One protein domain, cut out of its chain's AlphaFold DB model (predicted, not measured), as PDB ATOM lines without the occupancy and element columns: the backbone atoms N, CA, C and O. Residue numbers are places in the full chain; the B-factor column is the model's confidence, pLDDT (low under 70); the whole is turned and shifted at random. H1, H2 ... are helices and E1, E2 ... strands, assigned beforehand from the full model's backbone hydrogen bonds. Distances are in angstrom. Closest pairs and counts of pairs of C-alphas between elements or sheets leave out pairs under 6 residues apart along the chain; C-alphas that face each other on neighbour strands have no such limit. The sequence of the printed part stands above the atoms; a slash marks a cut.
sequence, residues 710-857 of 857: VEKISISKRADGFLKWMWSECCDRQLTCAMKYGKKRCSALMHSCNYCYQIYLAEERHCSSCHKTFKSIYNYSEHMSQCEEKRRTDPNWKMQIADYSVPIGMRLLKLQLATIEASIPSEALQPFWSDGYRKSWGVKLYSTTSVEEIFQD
ATOM      1  N   VAL A 710      48.086  90.703  94.810       85.25
ATOM      2  CA  VAL A 710      48.707  89.972  93.692       85.25
ATOM      3  C   VAL A 710      49.129  88.576  94.149       85.25
ATOM      4  O   VAL A 710      48.749  87.604  93.500       85.25
ATOM      5  N   GLU A 711      49.812  88.466  95.295       87.50
ATOM      6  CA  GLU A 711      50.149  87.178  95.922       87.50
ATOM      7  C   GLU A 711      48.893  86.348  96.211       87.50
ATOM      8  O   GLU A 711      48.855  85.166  95.883       87.50
ATOM      9  N   LYS A 712      47.829  86.959  96.760       82.50
ATOM     10  CA  LYS A 712      46.553  86.254  97.003       82.50
ATOM     11  C   LYS A 712      45.976  85.677  95.706       82.50
ATOM     12  O   LYS A 712      45.582  84.517  95.680       82.50
ATOM     13  N   ILE A 713      45.976  86.453  94.617       82.50
ATOM     14  CA  ILE A 713      45.518  85.993  93.295       82.50
ATOM     15  C   ILE A 713      46.402  84.858  92.751       82.50
ATOM     16  O   ILE A 713      45.880  83.945  92.109       82.50
ATOM     17  N   SER A 714      47.719  84.888  92.974       83.00
ATOM     18  CA  SER A 714      48.617  83.793  92.582       83.00
ATOM     19  C   SER A 714      48.379  82.517  93.400       83.00
ATOM     20  O   SER A 714      48.285  81.436  92.818       83.00
ATOM     21  N   ILE A 715      48.207  82.636  94.722       85.06
ATOM     22  CA  ILE A 715      47.888  81.520  95.628       85.06
ATOM     23  C   ILE A 715      46.556  80.875  95.225       85.06
ATOM     24  O   ILE A 715      46.510  79.664  95.010       85.06
ATOM     25  N   SER A 716      45.495  81.666  95.004       81.44
ATOM     26  CA  SER A 716      44.207  81.144  94.518       81.44
ATOM     27  C   SER A 716      44.348  80.393  93.189       81.44
ATOM     28  O   SER A 716      43.754  79.334  93.022       81.44
ATOM     29  N   LYS A 717      45.188  80.873  92.259       84.94
ATOM     30  CA  LYS A 717      45.454  80.169  90.991       84.94
ATOM     31  C   LYS A 717      46.196  78.844  91.172       84.94
ATOM     32  O   LYS A 717      45.950  77.923  90.393       84.94
ATOM     33  N   ARG A 718      47.098  78.727  92.157       87.00
ATOM     34  CA  ARG A 718      47.731  77.438  92.492       87.00
ATOM     35  C   ARG A 718      46.726  76.476  93.116       87.00
ATOM     36  O   ARG A 718      46.662  75.337  92.663       87.00
ATOM     37  N   ALA A 719      45.888  76.950  94.039       83.38
ATOM     38  CA  ALA A 719      44.799  76.162  94.615       83.38
ATOM     39  C   ALA A 719      43.814  75.668  93.534       83.38
ATOM     40  O   ALA A 719      43.557  74.472  93.450       83.38
ATOM     41  N   ASP A 720      43.350  76.541  92.632       82.62
ATOM     42  CA  ASP A 720      42.511  76.169  91.478       82.62
ATOM     43  C   ASP A 720      43.197  75.144  90.555       82.62
ATOM     44  O   ASP A 720      42.559  74.211  90.059       82.62
ATOM     45  N   GLY A 721      44.502  75.310  90.312       84.50
ATOM     46  CA  GLY A 721      45.307  74.401  89.494       84.50
ATOM     47  C   GLY A 721      45.443  73.007  90.109       84.50
ATOM     48  O   GLY A 721      45.240  72.010  89.413       84.50
ATOM     49  N   PHE A 722      45.734  72.941  91.410       86.00
ATOM     50  CA  PHE A 722      45.789  71.712  92.199       86.00
ATOM     51  C   PHE A 722      44.432  71.007  92.237       86.00
ATOM     52  O   PHE A 722      44.337  69.834  91.878       86.00
ATOM     53  N   LEU A 723      43.378  71.746  92.586       84.81
ATOM     54  CA  LEU A 723      42.003  71.267  92.686       84.81
ATOM     55  C   LEU A 723      41.539  70.630  91.370       84.81
ATOM     56  O   LEU A 723      41.086  69.485  91.349       84.81
ATOM     57  N   LYS A 724      41.720  71.343  90.252       84.62
ATOM     58  CA  LYS A 724      41.419  70.848  88.903       84.62
ATOM     59  C   LYS A 724      42.198  69.576  88.566       84.62
ATOM     60  O   LYS A 724      41.643  68.665  87.950       84.62
ATOM     61  N   TRP A 725      43.483  69.533  88.912       87.00
ATOM     62  CA  TRP A 725      44.354  68.401  88.608       87.00
ATOM     63  C   TRP A 725      43.981  67.156  89.421       87.00
ATOM     64  O   TRP A 725      43.727  66.117  88.817       87.00
ATOM     65  N   MET A 726      43.856  67.259  90.750       85.25
ATOM     66  CA  MET A 726      43.466  66.124  91.595       85.25
ATOM     67  C   MET A 726      42.071  65.614  91.217       85.25
ATOM     68  O   MET A 726      41.851  64.406  91.156       85.25
ATOM     69  N   TRP A 727      41.137  66.513  90.896       84.94
ATOM     70  CA  TRP A 727      39.801  66.127  90.445       84.94
ATOM     71  C   TRP A 727      39.827  65.305  89.154       84.94
ATOM     72  O   TRP A 727      39.127  64.299  89.066       84.94
ATOM     73  N   SER A 728      40.649  65.696  88.173       82.25
ATOM     74  CA  SER A 728      40.845  64.930  86.935       82.25
ATOM     75  C   SER A 728      41.520  63.584  87.217       82.25
ATOM     76  O   SER A 728      40.991  62.542  86.839       82.25
ATOM     77  N   GLU A 729      42.615  63.571  87.981       81.31
ATOM     78  CA  GLU A 729      43.303  62.340  88.396       81.31
ATOM     79  C   GLU A 729      42.361  61.349  89.101       81.31
ATOM     80  O   GLU A 729      42.396  60.155  88.807       81.31
ATOM     81  N   CYS A 730      41.474  61.823  89.978       77.50
ATOM     82  CA  CYS A 730      40.595  60.957  90.761       77.50
ATOM     83  C   CYS A 730      39.311  60.548  90.022       77.50
ATOM     84  O   CYS A 730      38.872  59.402  90.157       77.50
ATOM     85  N   CYS A 731      38.709  61.444  89.232       71.19
ATOM     86  CA  CYS A 731      37.480  61.152  88.487       71.19
ATOM     87  C   CYS A 731      37.756  60.397  87.179       71.19
ATOM     88  O   CYS A 731      37.063  59.420  86.886       71.19
ATOM     89  N   ASP A 732      38.762  60.817  86.408       66.12
ATOM     90  CA  ASP A 732      38.985  60.323  85.045       66.12
ATOM     91  C   ASP A 732      39.761  58.991  85.027       66.12
ATOM     92  O   ASP A 732      39.506  58.149  84.165       66.12
ATOM     93  N   ARG A 733      40.660  58.740  85.998       62.00
ATOM     94  CA  ARG A 733      41.432  57.475  86.082       62.00
ATOM     95  C   ARG A 733      40.710  56.319  86.781       62.00
ATOM     96  O   ARG A 733      41.249  55.214  86.802       62.00
ATOM     97  N   GLN A 734      39.506  56.540  87.316       66.44
ATOM     98  CA  GLN A 734      38.666  55.500  87.932       66.44
ATOM     99  C   GLN A 734      39.387  54.727  89.059       66.44
ATOM    100  O   GLN A 734      39.542  53.509  88.988       66.44
ATOM    101  N   LEU A 735      39.829  55.444  90.103       66.50
ATOM    102  CA  LEU A 735      40.712  54.929  91.168       66.50
ATOM    103  C   LEU A 735      40.248  53.628  91.851       66.50
ATOM    104  O   LEU A 735      41.084  52.845  92.298       66.50
ATOM    105  N   THR A 736      38.940  53.380  91.956       71.56
ATOM    106  CA  THR A 736      38.403  52.186  92.626       71.56
ATOM    107  C   THR A 736      37.980  51.105  91.631       71.56
ATOM    108  O   THR A 736      37.498  51.385  90.531       71.56
ATOM    109  N   CYS A 737      38.048  49.835  92.045       73.56
ATOM    110  CA  CYS A 737      37.521  48.723  91.243       73.56
ATOM    111  C   CYS A 737      36.019  48.889  90.928       73.56
ATOM    112  O   CYS A 737      35.573  48.472  89.861       73.56
ATOM    113  N   ALA A 738      35.257  49.561  91.800       75.50
ATOM    114  CA  ALA A 738      33.866  49.935  91.549       75.50
ATOM    115  C   ALA A 738      33.725  50.954  90.401       75.50
ATOM    116  O   ALA A 738      32.862  50.789  89.546       75.50
ATOM    117  N   MET A 739      34.594  51.968  90.320       72.81
ATOM    118  CA  MET A 739      34.596  52.921  89.198       72.81
ATOM    119  C   MET A 739      35.055  52.287  87.878       72.81
ATOM    120  O   MET A 739      34.539  52.656  86.825       72.81
ATOM    121  N   LYS A 740      36.017  51.356  87.935       76.00
ATOM    122  CA  LYS A 740      36.698  50.793  86.756       76.00
ATOM    123  C   LYS A 740      36.039  49.543  86.163       76.00
ATOM    124  O   LYS A 740      36.088  49.328  84.956       76.00
ATOM    125  N   TYR A 741      35.431  48.711  87.010       77.44
ATOM    126  CA  TYR A 741      34.835  47.421  86.631       77.44
ATOM    127  C   TYR A 741      33.420  47.205  87.200       77.44
ATOM    128  O   TYR A 741      32.730  46.270  86.791       77.44
ATOM    129  N   GLY A 742      32.973  48.047  88.137       72.94
ATOM    130  CA  GLY A 742      31.683  47.909  88.809       72.94
ATOM    131  C   GLY A 742      30.500  48.166  87.877       72.94
ATOM    132  O   GLY A 742      30.301  49.270  87.365       72.94
ATOM    133  N   LYS A 743      29.656  47.148  87.695       81.31
ATOM    134  CA  LYS A 743      28.336  47.323  87.081       81.31
ATOM    135  C   LYS A 743      27.420  47.992  88.101       81.31
ATOM    136  O   LYS A 743      27.041  47.369  89.087       81.31
ATOM    137  N   LYS A 744      27.060  49.252  87.857       82.81
ATOM    138  CA  LYS A 744      26.173  50.006  88.750       82.81
ATOM    139  C   LYS A 744      24.779  49.366  88.781       82.81
ATOM    140  O   LYS A 744      24.089  49.345  87.765       82.81
ATOM    141  N   ARG A 745      24.374  48.868  89.954       87.06
ATOM    142  CA  ARG A 745      23.031  48.347  90.272       87.06
ATOM    143  C   ARG A 745      21.963  49.433  90.125       87.06
ATOM    144  O   ARG A 745      20.831  49.145  89.750       87.06
ATOM    145  N   CYS A 746      22.313  50.676  90.443       83.69
ATOM    146  CA  CYS A 746      21.399  51.815  90.466       83.69
ATOM    147  C   CYS A 746      22.137  53.139  90.189       83.69
ATOM    148  O   CYS A 746      23.362  53.185  90.056       83.69
ATOM    149  N   SER A 747      21.396  54.245  90.084       83.44
ATOM    150  CA  SER A 747      21.989  55.581  89.970       83.44
ATOM    151  C   SER A 747      22.652  56.001  91.286       83.44
ATOM    152  O   SER A 747      22.004  55.975  92.337       83.44
ATOM    153  N   ALA A 748      23.912  56.437  91.221       84.25
ATOM    154  CA  ALA A 748      24.623  57.019  92.361       84.25
ATOM    155  C   ALA A 748      23.858  58.214  92.952       84.25
ATOM    156  O   ALA A 748      23.249  58.982  92.205       84.25
ATOM    157  N   LEU A 749      23.905  58.344  94.280       85.56
ATOM    158  CA  LEU A 749      23.201  59.376  95.059       85.56
ATOM    159  C   LEU A 749      23.837  60.766  94.934       85.56
ATOM    160  O   LEU A 749      23.206  61.760  95.273       85.56
ATOM    161  N   MET A 750      25.070  60.831  94.427       86.81
ATOM    162  CA  MET A 750      25.809  62.069  94.206       86.81
ATOM    163  C   MET A 750      26.285  62.169  92.759       86.81
ATOM    164  O   MET A 750      26.587  61.166  92.101       86.81
ATOM    165  N   HIS A 751      26.338  63.396  92.257       79.50
ATOM    166  CA  HIS A 751      26.879  63.797  90.959       79.50
ATOM    167  C   HIS A 751      27.905  64.920  91.181       79.50
ATOM    168  O   HIS A 751      28.047  65.417  92.296       79.50
ATOM    169  N   SER A 752      28.660  65.316  90.153       82.94
ATOM    170  CA  SER A 752      29.756  66.272  90.330       82.94
ATOM    171  C   SER A 752      29.932  67.201  89.112       82.94
ATOM    172  O   SER A 752      29.689  66.791  87.974       82.94
ATOM    173  N   CYS A 753      30.291  68.479  89.323       78.25
ATOM    174  CA  CYS A 753      30.532  69.434  88.221       78.25
ATOM    175  C   CYS A 753      32.032  69.660  87.978       78.25
ATOM    176  O   CYS A 753      32.667  70.429  88.697       78.25
ATOM    177  N   ASN A 754      32.555  69.133  86.863       76.12
ATOM    178  CA  ASN A 754      33.940  69.313  86.375       76.12
ATOM    179  C   ASN A 754      34.309  70.763  85.945       76.12
ATOM    180  O   ASN A 754      35.184  70.955  85.106       76.12
ATOM    181  N   TYR A 755      33.610  71.782  86.459       72.12
ATOM    182  CA  TYR A 755      33.874  73.214  86.225       72.12
ATOM    183  C   TYR A 755      33.973  74.023  87.530       72.12
ATOM    184  O   TYR A 755      34.593  75.080  87.520       72.12
ATOM    185  N   CYS A 756      33.364  73.548  88.627       74.62
ATOM    186  CA  CYS A 756      33.495  74.130  89.977       74.62
ATOM    187  C   CYS A 756      33.995  73.116  91.029       74.62
ATOM    188  O   CYS A 756      34.103  73.435  92.210       74.62
ATOM    189  N   TYR A 757      34.251  71.874  90.601       77.75
ATOM    190  CA  TYR A 757      34.850  70.802  91.401       77.75
ATOM    191  C   TYR A 757      34.116  70.567  92.739       77.75
ATOM    192  O   TYR A 757      34.715  70.344  93.792       77.75
ATOM    193  N   GLN A 758      32.783  70.646  92.671       79.75
ATOM    194  CA  GLN A 758      31.853  70.358  93.762       79.75
ATOM    195  C   GLN A 758      31.009  69.120  93.460       79.75
ATOM    196  O   GLN A 758      30.748  68.786  92.293       79.75
ATOM    197  N   ILE A 759      30.581  68.466  94.537       82.75
ATOM    198  CA  ILE A 759      29.601  67.378  94.549       82.75
ATOM    199  C   ILE A 759      28.196  67.937  94.809       82.75
ATOM    200  O   ILE A 759      28.055  68.977  95.440       82.75
ATOM    201  N   TYR A 760      27.178  67.238  94.312       82.06
ATOM    202  CA  TYR A 760      25.762  67.615  94.365       82.06
ATOM    203  C   TYR A 760      24.900  66.363  94.537       82.06
ATOM    204  O   TYR A 760      25.301  65.282  94.088       82.06
ATOM    205  N   LEU A 761      23.716  66.482  95.133       83.44
ATOM    206  CA  LEU A 761      22.777  65.361  95.256       83.44
ATOM    207  C   LEU A 761      22.180  64.986  93.888       83.44
ATOM    208  O   LEU A 761      22.011  65.822  93.002       83.44
ATOM    209  N   ALA A 762      21.846  63.710  93.688       76.75
ATOM    210  CA  ALA A 762      21.350  63.202  92.403       76.75
ATOM    211  C   ALA A 762      19.983  63.787  91.991       76.75
ATOM    212  O   ALA A 762      19.621  63.762  90.809       76.75
ATOM    213  N   GLU A 763      19.230  64.313  92.950       72.69
ATOM    214  CA  GLU A 763      17.990  65.067  92.786       72.69
ATOM    215  C   GLU A 763      18.215  66.445  92.128       72.69
ATOM    216  O   GLU A 763      17.299  66.982  91.493       72.69
ATOM    217  N   GLU A 764      19.425  67.010  92.223       70.50
ATOM    218  CA  GLU A 764      19.763  68.314  91.655       70.50
ATOM    219  C   GLU A 764      19.858  68.261  90.123       70.50
ATOM    220  O   GLU A 764      20.517  67.414  89.513       70.50
ATOM    221  N   ARG A 765      19.162  69.194  89.464       66.56
ATOM    222  CA  ARG A 765      18.998  69.187  87.998       66.56
ATOM    223  C   ARG A 765      20.124  69.923  87.274       66.56
ATOM    224  O   ARG A 765      20.460  69.575  86.140       66.56
ATOM    225  N   HIS A 766      20.709  70.922  87.924       67.31
ATOM    226  CA  HIS A 766      21.858  71.680  87.450       67.31
ATOM    227  C   HIS A 766      22.715  72.115  88.644       67.31
ATOM    228  O   HIS A 766      22.208  72.243  89.751       67.31
ATOM    229  N   CYS A 767      24.001  72.349  88.409       69.69
ATOM    230  CA  CYS A 767      24.946  72.772  89.442       69.69
ATOM    231  C   CYS A 767      24.683  74.204  89.939       69.69
ATOM    232  O   CYS A 767      24.706  75.128  89.127       69.69
ATOM    233  N   SER A 768      24.525  74.419  91.246       64.81
ATOM    234  CA  SER A 768      24.231  75.748  91.807       64.81
ATOM    235  C   SER A 768      25.314  76.805  91.527       64.81
ATOM    236  O   SER A 768      24.966  77.959  91.296       64.81
ATOM    237  N   SER A 769      26.600  76.429  91.475       65.56
ATOM    238  CA  SER A 769      27.717  77.353  91.185       65.56
ATOM    239  C   SER A 769      28.039  77.486  89.691       65.56
ATOM    240  O   SER A 769      28.361  78.569  89.207       65.56
ATOM    241  N   CYS A 770      28.000  76.373  88.943       66.81
ATOM    242  CA  CYS A 770      28.458  76.303  87.546       66.81
ATOM    243  C   CYS A 770      27.312  76.393  86.515       66.81
ATOM    244  O   CYS A 770      27.580  76.414  85.315       66.81
ATOM    245  N   HIS A 771      26.048  76.380  86.966       67.56
ATOM    246  CA  HIS A 771      24.778  76.310  86.213       67.56
ATOM    247  C   HIS A 771      24.673  75.267  85.086       67.56
ATOM    248  O   HIS A 771      23.641  75.166  84.422       67.56
ATOM    249  N   LYS A 772      25.688  74.418  84.897       63.88
ATOM    250  CA  LYS A 772      25.658  73.329  83.924       63.88
ATOM    251  C   LYS A 772      24.620  72.286  84.340       63.88
ATOM    252  O   LYS A 772      24.663  71.749  85.448       63.88
ATOM    253  N   THR A 773      23.696  72.000  83.429       62.56
ATOM    254  CA  THR A 773      22.634  71.005  83.601       62.56
ATOM    255  C   THR A 773      23.211  69.592  83.625       62.56
ATOM    256  O   THR A 773      23.972  69.220  82.731       62.56
ATOM    257  N   PHE A 774      22.828  68.787  84.618       59.16
ATOM    258  CA  PHE A 774      23.255  67.388  84.733       59.16
ATOM    259  C   PHE A 774      22.315  66.420  83.997       59.16
ATOM    260  O   PHE A 774      22.747  65.364  83.542       59.16
ATOM    261  N   LYS A 775      21.024  66.768  83.880       54.19
ATOM    262  CA  LYS A 775      19.968  65.947  83.256       54.19
ATOM    263  C   LYS A 775      19.031  66.834  82.431       54.19
ATOM    264  O   LYS A 775      18.611  67.886  82.905       54.19
ATOM    265  N   SER A 776      18.667  66.412  81.218       48.56
ATOM    266  CA  SER A 776      17.668  67.124  80.405       48.56
ATOM    267  C   SER A 776      16.259  66.865  80.947       48.56
ATOM    268  O   SER A 776      15.812  65.719  80.953       48.56
ATOM    269  N   ILE A 777      15.577  67.907  81.436       48.28
ATOM    270  CA  ILE A 777      14.218  67.833  81.997       48.28
ATOM    271  C   ILE A 777      13.442  69.109  81.621       48.28
ATOM    272  O   ILE A 777      14.008  70.202  81.564       48.28
ATOM    273  N   TYR A 778      12.136  68.969  81.381       46.62
ATOM    274  CA  TYR A 778      11.203  70.080  81.163       46.62
ATOM    275  C   TYR A 778      11.150  71.056  82.368       46.62
ATOM    276  O   TYR A 778      11.552  70.719  83.483       46.62
ATOM    277  N   ASN A 779      10.671  72.283  82.122       52.03
ATOM    278  CA  ASN A 779      10.715  73.463  83.014       52.03
ATOM    279  C   ASN A 779      12.120  74.044  83.303       52.03
ATOM    280  O   ASN A 779      12.309  74.794  84.258       52.03
ATOM    281  N   TYR A 780      13.093  73.800  82.417       53.53
ATOM    282  CA  TYR A 780      14.413  74.456  82.425       53.53
ATOM    283  C   TYR A 780      14.340  75.997  82.529       53.53
ATOM    284  O   TYR A 780      15.097  76.601  83.285       53.53
ATOM    285  N   SER A 781      13.401  76.634  81.815       56.31
ATOM    286  CA  SER A 781      13.321  78.101  81.711       56.31
ATOM    287  C   SER A 781      13.008  78.817  83.029       56.31
ATOM    288  O   SER A 781      13.592  79.859  83.297       56.31
ATOM    289  N   GLU A 782      12.091  78.280  83.835       58.03
ATOM    290  CA  GLU A 782      11.576  78.932  85.050       58.03
ATOM    291  C   GLU A 782      12.631  78.942  86.167       58.03
ATOM    292  O   GLU A 782      12.906  79.970  86.793       58.03
ATOM    293  N   HIS A 783      13.306  77.806  86.340       58.75
ATOM    294  CA  HIS A 783      14.400  77.657  87.290       58.75
ATOM    295  C   HIS A 783      15.648  78.443  86.850       58.75
ATOM    296  O   HIS A 783      16.295  79.061  87.694       58.75
ATOM    297  N   MET A 784      15.943  78.514  85.539       56.09
ATOM    298  CA  MET A 784      16.972  79.424  85.014       56.09
ATOM    299  C   MET A 784      16.678  80.886  85.359       56.09
ATOM    300  O   MET A 784      17.589  81.575  85.808       56.09
ATOM    301  N   SER A 785      15.442  81.371  85.172       61.94
ATOM    302  CA  SER A 785      15.109  82.769  85.487       61.94
ATOM    303  C   SER A 785      15.341  83.107  86.960       61.94
ATOM    304  O   SER A 785      15.938  84.139  87.241       61.94
ATOM    305  N   GLN A 786      14.986  82.212  87.887       59.56
ATOM    306  CA  GLN A 786      15.236  82.401  89.325       59.56
ATOM    307  C   GLN A 786      16.740  82.422  89.668       59.56
ATOM    308  O   GLN A 786      17.168  83.132  90.578       59.56
ATOM    309  N   CYS A 787      17.564  81.662  88.941       57.66
ATOM    310  CA  CYS A 787      19.019  81.662  89.107       57.66
ATOM    311  C   CYS A 787      19.682  82.903  88.484       57.66
ATOM    312  O   CYS A 787      20.544  83.513  89.113       57.66
ATOM    313  N   GLU A 788      19.250  83.329  87.293       60.34
ATOM    314  CA  GLU A 788      19.673  84.602  86.698       60.34
ATOM    315  C   GLU A 788      19.264  85.799  87.565       60.34
ATOM    316  O   GLU A 788      20.045  86.736  87.706       60.34
ATOM    317  N   GLU A 789      18.075  85.774  88.165       63.09
ATOM    318  CA  GLU A 789      17.581  86.817  89.066       63.09
ATOM    319  C   GLU A 789      18.444  86.927  90.328       63.09
ATOM    320  O   GLU A 789      18.886  88.028  90.664       63.09
ATOM    321  N   LYS A 790      18.801  85.800  90.964       58.56
ATOM    322  CA  LYS A 790      19.771  85.773  92.078       58.56
ATOM    323  C   LYS A 790      21.143  86.317  91.667       58.56
ATOM    324  O   LYS A 790      21.646  87.237  92.302       58.56
ATOM    325  N   ARG A 791      21.696  85.852  90.540       58.03
ATOM    326  CA  ARG A 791      22.959  86.356  89.959       58.03
ATOM    327  C   ARG A 791      22.923  87.856  89.601       58.03
ATOM    328  O   ARG A 791      23.978  88.469  89.468       58.03
ATOM    329  N   ARG A 792      21.741  88.451  89.406       58.66
ATOM    330  CA  ARG A 792      21.555  89.895  89.154       58.66
ATOM    331  C   ARG A 792      21.275  90.711  90.423       58.66
ATOM    332  O   ARG A 792      21.411  91.929  90.370       58.66
ATOM    333  N   THR A 793      20.858  90.077  91.521       57.19
ATOM    334  CA  THR A 793      20.490  90.750  92.783       57.19
ATOM    335  C   THR A 793      21.539  90.618  93.884       57.19
ATOM    336  O   THR A 793      21.561  91.465  94.773       57.19
ATOM    337  N   ASP A 794      22.439  89.633  93.813       54.38
ATOM    338  CA  ASP A 794      23.592  89.519  94.711       54.38
ATOM    339  C   ASP A 794      24.842  90.222  94.125       54.38
ATOM    340  O   ASP A 794      25.462  89.700  93.193       54.38
ATOM    341  N   PRO A 795      25.265  91.387  94.660       47.66
ATOM    342  CA  PRO A 795      26.462  92.092  94.196       47.66
ATOM    343  C   PRO A 795      27.779  91.391  94.577       47.66
ATOM    344  O   PRO A 795      28.829  91.763  94.053       47.66
ATOM    345  N   ASN A 796      27.747  90.386  95.461       47.50
ATOM    346  CA  ASN A 796      28.896  89.545  95.793       47.50
ATOM    347  C   ASN A 796      28.989  88.278  94.923       47.50
ATOM    348  O   ASN A 796      29.955  87.528  95.088       47.50
ATOM    349  N   TRP A 797      28.062  88.050  93.977       47.06
ATOM    350  CA  TRP A 797      28.072  86.878  93.094       47.06
ATOM    351  C   TRP A 797      29.289  86.863  92.154       47.06
ATOM    352  O   TRP A 797      29.259  87.293  90.996       47.06
ATOM    353  N   LYS A 798      30.392  86.309  92.656       50.31
ATOM    354  CA  LYS A 798      31.521  85.836  91.857       50.31
ATOM    355  C   LYS A 798      31.261  84.384  91.477       50.31
ATOM    356  O   LYS A 798      30.755  83.606  92.279       50.31
ATOM    357  N   MET A 799      31.671  84.002  90.271       48.22
ATOM    358  CA  MET A 799      31.725  82.598  89.864       48.22
ATOM    359  C   MET A 799      32.804  81.889  90.698       48.22
ATOM    360  O   MET A 799      33.976  81.888  90.326       48.22
ATOM    361  N   GLN A 800      32.414  81.343  91.852       51.84
ATOM    362  CA  GLN A 800      33.287  80.552  92.716       51.84
ATOM    363  C   GLN A 800      33.730  79.296  91.958       51.84
ATOM    364  O   GLN A 800      32.929  78.406  91.669       51.84
ATOM    365  N   ILE A 801      35.019  79.250  91.606       50.91
ATOM    366  CA  ILE A 801      35.655  78.090  90.962       50.91
ATOM    367  C   ILE A 801      35.738  76.922  91.954       50.91
ATOM    368  O   ILE A 801      35.703  75.767  91.542       50.91
ATOM    369  N   ALA A 802      35.741  77.226  93.252       53.84
ATOM    370  CA  ALA A 802      35.440  76.301  94.328       53.84
ATOM    371  C   ALA A 802      34.835  77.055  95.518       53.84
ATOM    372  O   ALA A 802      35.125  78.238  95.716       53.84
ATOM    373  N   ASP A 803      34.067  76.347  96.343       60.47
ATOM    374  CA  ASP A 803      34.212  76.536  97.781       60.47
ATOM    375  C   ASP A 803      35.436  75.724  98.248       60.47
ATOM    376  O   ASP A 803      35.660  74.592  97.791       60.47
ATOM    377  N   TYR A 804      36.245  76.332  99.112       63.91
ATOM    378  CA  TYR A 804      37.426  75.734  99.735       63.91
ATOM    379  C   TYR A 804      37.164  75.325 101.196       63.91
ATOM    380  O   TYR A 804      38.038  74.718 101.799       63.91
ATOM    381  N   SER A 805      35.978  75.620 101.753       65.19
ATOM    382  CA  SER A 805      35.590  75.272 103.132       65.19
ATOM    383  C   SER A 805      35.610  73.768 103.430       65.19
ATOM    384  O   SER A 805      35.785  73.370 104.576       65.19
ATOM    385  N   VAL A 806      35.447  72.935 102.396       70.69
ATOM    386  CA  VAL A 806      35.526  71.474 102.474       70.69
ATOM    387  C   VAL A 806      36.764  71.004 101.701       70.69
ATOM    388  O   VAL A 806      36.824  71.249 100.486       70.69
ATOM    389  N   PRO A 807      37.719  70.288 102.324       77.94
ATOM    390  CA  PRO A 807      38.881  69.723 101.639       77.94
ATOM    391  C   PRO A 807      38.512  68.919 100.384       77.94
ATOM    392  O   PRO A 807      37.438  68.312 100.282       77.94
ATOM    393  N   ILE A 808      39.387  68.911  99.374       79.94
ATOM    394  CA  ILE A 808      39.117  68.141  98.148       79.94
ATOM    395  C   ILE A 808      39.136  66.627  98.415       79.94
ATOM    396  O   ILE A 808      38.333  65.906  97.819       79.94
ATOM    397  N   GLY A 809      39.958  66.158  99.361       80.38
ATOM    398  CA  GLY A 809      39.974  64.757  99.785       80.38
ATOM    399  C   GLY A 809      38.603  64.290 100.280       80.38
ATOM    400  O   GLY A 809      38.047  63.330  99.747       80.38
ATOM    401  N   MET A 810      37.999  65.061 101.188       81.62
ATOM    402  CA  MET A 810      36.634  64.873 101.692       81.62
ATOM    403  C   MET A 810      35.586  64.784 100.565       81.62
ATOM    404  O   MET A 810      34.791  63.842 100.503       81.62
ATOM    405  N   ARG A 811      35.604  65.732  99.616       84.56
ATOM    406  CA  ARG A 811      34.674  65.751  98.466       84.56
ATOM    407  C   ARG A 811      34.823  64.520  97.568       84.56
ATOM    408  O   ARG A 811      33.821  63.977  97.093       84.56
ATOM    409  N   LEU A 812      36.053  64.067  97.339       85.69
ATOM    410  CA  LEU A 812      36.342  62.882  96.533       85.69
ATOM    411  C   LEU A 812      35.984  61.580  97.264       85.69
ATOM    412  O   LEU A 812      35.441  60.677  96.627       85.69
ATOM    413  N   LEU A 813      36.207  61.496  98.579       85.81
ATOM    414  CA  LEU A 813      35.824  60.350  99.409       85.81
ATOM    415  C   LEU A 813      34.307  60.116  99.365       85.81
ATOM    416  O   LEU A 813      33.869  59.017  99.023       85.81
ATOM    417  N   LYS A 814      33.499  61.162  99.588       87.94
ATOM    418  CA  LYS A 814      32.029  61.105  99.463       87.94
ATOM    419  C   LYS A 814      31.581  60.601  98.085       87.94
ATOM    420  O   LYS A 814      30.731  59.714  97.984       87.94
ATOM    421  N   LEU A 815      32.196  61.109  97.011       86.44
ATOM    422  CA  LEU A 815      31.896  60.701  95.632       86.44
ATOM    423  C   LEU A 815      32.298  59.241  95.339       86.44
ATOM    424  O   LEU A 815      31.596  58.542  94.597       86.44
ATOM    425  N   GLN A 816      33.400  58.765  95.926       84.81
ATOM    426  CA  GLN A 816      33.827  57.367  95.843       84.81
ATOM    427  C   GLN A 816      32.865  56.449  96.603       84.81
ATOM    428  O   GLN A 816      32.380  55.490  96.004       84.81
ATOM    429  N   LEU A 817      32.505  56.769  97.850       88.19
ATOM    430  CA  LEU A 817      31.535  56.013  98.658       88.19
ATOM    431  C   LEU A 817      30.171  55.905  97.956       88.19
ATOM    432  O   LEU A 817      29.661  54.801  97.756       88.19
ATOM    433  N   ALA A 818      29.627  57.022  97.458       88.50
ATOM    434  CA  ALA A 818      28.376  57.041  96.693       88.50
ATOM    435  C   ALA A 818      28.452  56.268  95.355       88.50
ATOM    436  O   ALA A 818      27.421  55.856  94.813       88.50
ATOM    437  N   THR A 819      29.656  56.055  94.808       86.31
ATOM    438  CA  THR A 819      29.881  55.227  93.611       86.31
ATOM    439  C   THR A 819      30.083  53.747  93.950       86.31
ATOM    440  O   THR A 819      29.657  52.886  93.176       86.31
ATOM    441  N   ILE A 820      30.686  53.443  95.103       87.81
ATOM    442  CA  ILE A 820      30.821  52.086  95.639       87.81
ATOM    443  C   ILE A 820      29.431  51.536  95.971       87.81
ATOM    444  O   ILE A 820      29.070  50.516  95.395       87.81
ATOM    445  N   GLU A 821      28.611  52.242  96.763       90.44
ATOM    446  CA  GLU A 821      27.228  51.844  97.111       90.44
ATOM    447  C   GLU A 821      26.395  51.494  95.872       90.44
ATOM    448  O   GLU A 821      25.774  50.428  95.794       90.44
ATOM    449  N   ALA A 822      26.450  52.361  94.857       88.38
ATOM    450  CA  ALA A 822      25.732  52.183  93.600       88.38
ATOM    451  C   ALA A 822      26.199  50.957  92.794       88.38
ATOM    452  O   ALA A 822      25.509  50.541  91.863       88.38
ATOM    453  N   SER A 823      27.356  50.387  93.141       88.56
ATOM    454  CA  SER A 823      27.986  49.223  92.510       88.56
ATOM    455  C   SER A 823      27.939  47.951  93.373       88.56
ATOM    456  O   SER A 823      28.326  46.892  92.882       88.56
ATOM    457  N   ILE A 824      27.463  48.019  94.626       88.12
ATOM    458  CA  ILE A 824      27.248  46.828  95.467       88.12
ATOM    459  C   ILE A 824      26.086  46.004  94.871       88.12
ATOM    460  O   ILE A 824      25.025  46.587  94.608       88.12
ATOM    461  N   PRO A 825      26.239  44.682  94.648       86.38
ATOM    462  CA  PRO A 825      25.156  43.811  94.184       86.38
ATOM    463  C   PRO A 825      23.984  43.741  95.173       86.38
ATOM    464  O   PRO A 825      24.169  43.880  96.379       86.38
ATOM    465  N   SER A 826      22.772  43.483  94.677       83.88
ATOM    466  CA  SER A 826      21.559  43.372  95.504       83.88
ATOM    467  C   SER A 826      21.650  42.257  96.550       83.88
ATOM    468  O   SER A 826      21.051  42.352  97.613       83.88
ATOM    469  N   GLU A 827      22.432  41.227  96.252       87.44
ATOM    470  CA  GLU A 827      22.578  39.989  97.016       87.44
ATOM    471  C   GLU A 827      23.535  40.155  98.209       87.44
ATOM    472  O   GLU A 827      23.534  39.334  99.121       87.44
ATOM    473  N   ALA A 828      24.344  41.221  98.205       87.75
ATOM    474  CA  ALA A 828      25.261  41.586  99.284       87.75
ATOM    475  C   ALA A 828      24.662  42.622 100.258       87.75
ATOM    476  O   ALA A 828      25.296  42.971 101.252       87.75
ATOM    477  N   LEU A 829      23.459  43.136  99.977       87.88
ATOM    478  CA  LEU A 829      22.789  44.140 100.799       87.88
ATOM    479  C   LEU A 829      21.813  43.482 101.776       87.88
ATOM    480  O   LEU A 829      20.988  42.650 101.402       87.88
ATOM    481  N   GLN A 830      21.883  43.895 103.040       88.75
ATOM    482  CA  GLN A 830      20.945  43.449 104.066       88.75
ATOM    483  C   GLN A 830      19.529  43.997 103.803       88.75
ATOM    484  O   GLN A 830      19.403  45.120 103.303       88.75
ATOM    485  N   PRO A 831      18.448  43.288 104.195       85.19
ATOM    486  CA  PRO A 831      17.068  43.699 103.903       85.19
ATOM    487  C   PRO A 831      16.653  45.088 104.417       85.19
ATOM    488  O   PRO A 831      15.666  45.641 103.937       85.19
ATOM    489  N   PHE A 832      17.388  45.671 105.372       87.50
ATOM    490  CA  PHE A 832      17.141  47.035 105.853       87.50
ATOM    491  C   PHE A 832      17.593  48.132 104.868       87.50
ATOM    492  O   PHE A 832      17.109  49.263 104.969       87.50
ATOM    493  N   TRP A 833      18.459  47.820 103.888       90.31
ATOM    494  CA  TRP A 833      18.984  48.764 102.886       90.31
ATOM    495  C   TRP A 833      17.957  49.085 101.781       90.31
ATOM    496  O   TRP A 833      18.172  48.906 100.580       90.31
ATOM    497  N   SER A 834      16.786  49.551 102.211       88.94
ATOM    498  CA  SER A 834      15.714  50.052 101.354       88.94
ATOM    499  C   SER A 834      16.133  51.327 100.610       88.94
ATOM    500  O   SER A 834      16.989  52.074 101.077       88.94
ATOM    501  N   ASP A 835      15.480  51.642  99.485       86.38
ATOM    502  CA  ASP A 835      15.744  52.890  98.744       86.38
ATOM    503  C   ASP A 835      15.478  54.158  99.589       86.38
ATOM    504  O   ASP A 835      16.129  55.183  99.394       86.38
ATOM    505  N   GLY A 836      14.585  54.074 100.585       87.69
ATOM    506  CA  GLY A 836      14.369  55.134 101.575       87.69
ATOM    507  C   GLY A 836      15.561  55.317 102.519       87.69
ATOM    508  O   GLY A 836      16.064  56.432 102.649       87.69
ATOM    509  N   TYR A 837      16.060  54.227 103.119       89.38
ATOM    510  CA  TYR A 837      17.264  54.264 103.964       89.38
ATOM    511  C   TYR A 837      18.477  54.757 103.167       89.38
ATOM    512  O   TYR A 837      19.156  55.694 103.572       89.38
ATOM    513  N   ARG A 838      18.677  54.191 101.973       89.38
ATOM    514  CA  ARG A 838      19.720  54.560 101.013       89.38
ATOM    515  C   ARG A 838      19.732  56.061 100.703       89.38
ATOM    516  O   ARG A 838      20.794  56.673 100.713       89.38
ATOM    517  N   LYS A 839      18.570  56.671 100.443       89.12
ATOM    518  CA  LYS A 839      18.459  58.126 100.225       89.12
ATOM    519  C   LYS A 839      18.769  58.928 101.486       89.12
ATOM    520  O   LYS A 839      19.466  59.931 101.390       89.12
ATOM    521  N   SER A 840      18.313  58.468 102.652       89.75
ATOM    522  CA  SER A 840      18.651  59.099 103.933       89.75
ATOM    523  C   SER A 840      20.163  59.092 104.189       89.75
ATOM    524  O   SER A 840      20.713  60.128 104.546       89.75
ATOM    525  N   TRP A 841      20.839  57.965 103.936       91.44
ATOM    526  CA  TRP A 841      22.299  57.841 104.007       91.44
ATOM    527  C   TRP A 841      23.000  58.761 102.996       91.44
ATOM    528  O   TRP A 841      23.919  59.481 103.362       91.44
ATOM    529  N   GLY A 842      22.513  58.840 101.752       89.12
ATOM    530  CA  GLY A 842      23.052  59.763 100.744       89.12
ATOM    531  C   GLY A 842      22.975  61.240 101.140       89.12
ATOM    532  O   GLY A 842      23.901  61.994 100.850       89.12
ATOM    533  N   VAL A 843      21.900  61.651 101.823       88.38
ATOM    534  CA  VAL A 843      21.764  63.007 102.382       88.38
ATOM    535  C   VAL A 843      22.668  63.194 103.604       88.38
ATOM    536  O   VAL A 843      23.331  64.224 103.690       88.38
ATOM    537  N   LYS A 844      22.758  62.207 104.507       89.50
ATOM    538  CA  LYS A 844      23.640  62.257 105.689       89.50
ATOM    539  C   LYS A 844      25.110  62.418 105.264       89.50
ATOM    540  O   LYS A 844      25.715  63.442 105.566       89.50
ATOM    541  N   LEU A 845      25.590  61.534 104.383       89.00
ATOM    542  CA  LEU A 845      26.914  61.584 103.752       89.00
ATOM    543  C   LEU A 845      27.165  62.882 102.965       89.00
ATOM    544  O   LEU A 845      28.305  63.330 102.864       89.00
ATOM    545  N   TYR A 846      26.135  63.516 102.391       86.75
ATOM    546  CA  TYR A 846      26.290  64.837 101.770       86.75
ATOM    547  C   TYR A 846      26.554  65.918 102.827       86.75
ATOM    548  O   TYR A 846      27.473  66.719 102.659       86.75
ATOM    549  N   SER A 847      25.795  65.893 103.924       85.62
ATOM    550  CA  SER A 847      25.824  66.882 105.005       85.62
ATOM    551  C   SER A 847      26.969  66.752 106.015       85.62
ATOM    552  O   SER A 847      27.201  67.728 106.721       85.62
ATOM    553  N   THR A 848      27.684  65.622 106.093       85.38
ATOM    554  CA  THR A 848      28.855  65.494 106.987       85.38
ATOM    555  C   THR A 848      29.932  66.547 106.699       85.38
ATOM    556  O   THR A 848      30.105  67.002 105.565       85.38
ATOM    557  N   THR A 849      30.685  66.912 107.723       76.50
ATOM    558  CA  THR A 849      31.738  67.932 107.700       76.50
ATOM    559  C   THR A 849      33.111  67.377 108.077       76.50
ATOM    560  O   THR A 849      34.100  67.858 107.530       76.50
ATOM    561  N   SER A 850      33.177  66.335 108.916       73.56
ATOM    562  CA  SER A 850      34.428  65.680 109.328       73.56
ATOM    563  C   SER A 850      34.565  64.233 108.814       73.56
ATOM    564  O   SER A 850      33.635  63.672 108.225       73.56
ATOM    565  N   VAL A 851      35.745  63.622 108.999       72.88
ATOM    566  CA  VAL A 851      36.010  62.229 108.583       72.88
ATOM    567  C   VAL A 851      35.363  61.245 109.562       72.88
ATOM    568  O   VAL A 851      34.839  60.211 109.151       72.88
ATOM    569  N   GLU A 852      35.319  61.600 110.843       73.31
ATOM    570  CA  GLU A 852      34.703  60.828 111.925       73.31
ATOM    571  C   GLU A 852      33.191  60.723 111.714       73.31
ATOM    572  O   GLU A 852      32.621  59.655 111.920       73.31
ATOM    573  N   GLU A 853      32.548  61.800 111.246       80.00
ATOM    574  CA  GLU A 853      31.137  61.778 110.848       80.00
ATOM    575  C   GLU A 853      30.895  60.822 109.667       80.00
ATOM    576  O   GLU A 853      29.905  60.104 109.670       80.00
ATOM    577  N   ILE A 854      31.809  60.735 108.688       79.88
ATOM    578  CA  ILE A 854      31.710  59.736 107.601       79.88
ATOM    579  C   ILE A 854      31.949  58.307 108.108       79.88
ATOM    580  O   ILE A 854      31.364  57.365 107.579       79.88
ATOM    581  N   PHE A 855      32.800  58.117 109.116       76.75
ATOM    582  CA  PHE A 855      33.076  56.793 109.681       76.75
ATOM    583  C   PHE A 855      31.927  56.262 110.565       76.75
ATOM    584  O   PHE A 855      31.840  55.059 110.807       76.75
ATOM    585  N   GLN A 856      31.027  57.140 111.019       72.62
ATOM    586  CA  GLN A 856      29.837  56.812 111.815       72.62
ATOM    587  C   GLN A 856      28.554  56.576 110.970       72.62
ATOM    588  O   GLN A 856      27.486  56.366 111.558       72.62
ATOM    589  N   ASP A 857      28.635  56.615 109.629       59.88
ATOM    590  CA  ASP A 857      27.495  56.779 108.689       59.88
ATOM    591  C   ASP A 857      27.154  55.585 107.763       59.88
ATOM    592  O   ASP A 857      26.002  55.094 107.871       59.88
TER     593      ASP A 857
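What this domain is: This is residues 710 to 857 of the 857 residues of an uncharacterized protein of Aegilops tauschii subsp. strangulata (UniProt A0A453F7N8). A small hairpin of two strands, E1 and E2, sits in the middle, with H4 and H5, a helical hairpin, packed on it; the long H1 runs past the first residues of H4, and its residues 710 to 715 stick out. H3 lies off by itself between two long loops. The 148 printed residues hold six named helices and two named strands, in the order H1 H2 E1 E2 H3 H4 H5 H6, with an antiparallel sheet E1 - E2; the class is mostly helix. The whole is only just compact, close to loose, with a radius of gyration of the C-alphas of 17.2 A and spans of 54 by 39 by 27 A.

How they stand to each other: Start at H1, residues 710 to 732, which touches the hub H4, residues 808 to 821, with 723 to 730 alone, closest at C-alphas 723 and 808, 6.9 A, at a shallow tilt of 18 degrees, the same way. H2, residues 737 to 741, touches residues 819 to 820 of H4 alone, closest at C-alphas 738 and 820, 5.5 A. In the hairpin of E1, residues 750 to 753, and E2, residues 758 to 761, find N 751 and O 760 within hydrogen-bond range at 2.8 A. The closest C-alphas of E1 and H4, 750 and 818, are 6.2 A apart. H3, residues 780 to 793, touches no helix. H5, residues 835 to 847, only just touches H4, with 3 pairs of C-alphas within 8 A, between 842 to 846 and 814 to 818 alone, closest at C-alphas 845 and 814, 6.7 A; they run opposite ways at a shallow tilt of 7 degrees. H6, residues 851 to 855, is close but not clearly touching H4, at C-alphas 851 and 810, 7.4 A. In the six helices every O i to N i+4 pair is within hydrogen-bond range.

Where its parts are: Find C-alpha 710 at (48.707, 89.972, 93.692); from there H1 runs 32.4 A. H3 and H4 are each 20.2 A long and H5 18.3 A. H6 ends with C-alpha 855 at (33.076, 56.793, 109.681).

The domain as a whole: The printed part has no cut, and the farthest C-alphas, Val 710 and Pro 831, are 57.0 A apart. The links E2 to H3, H3 to H4 and H4 to H5 are long. The pLDDT is under 70 at residues 732 to 735, 765 to 805 and 857.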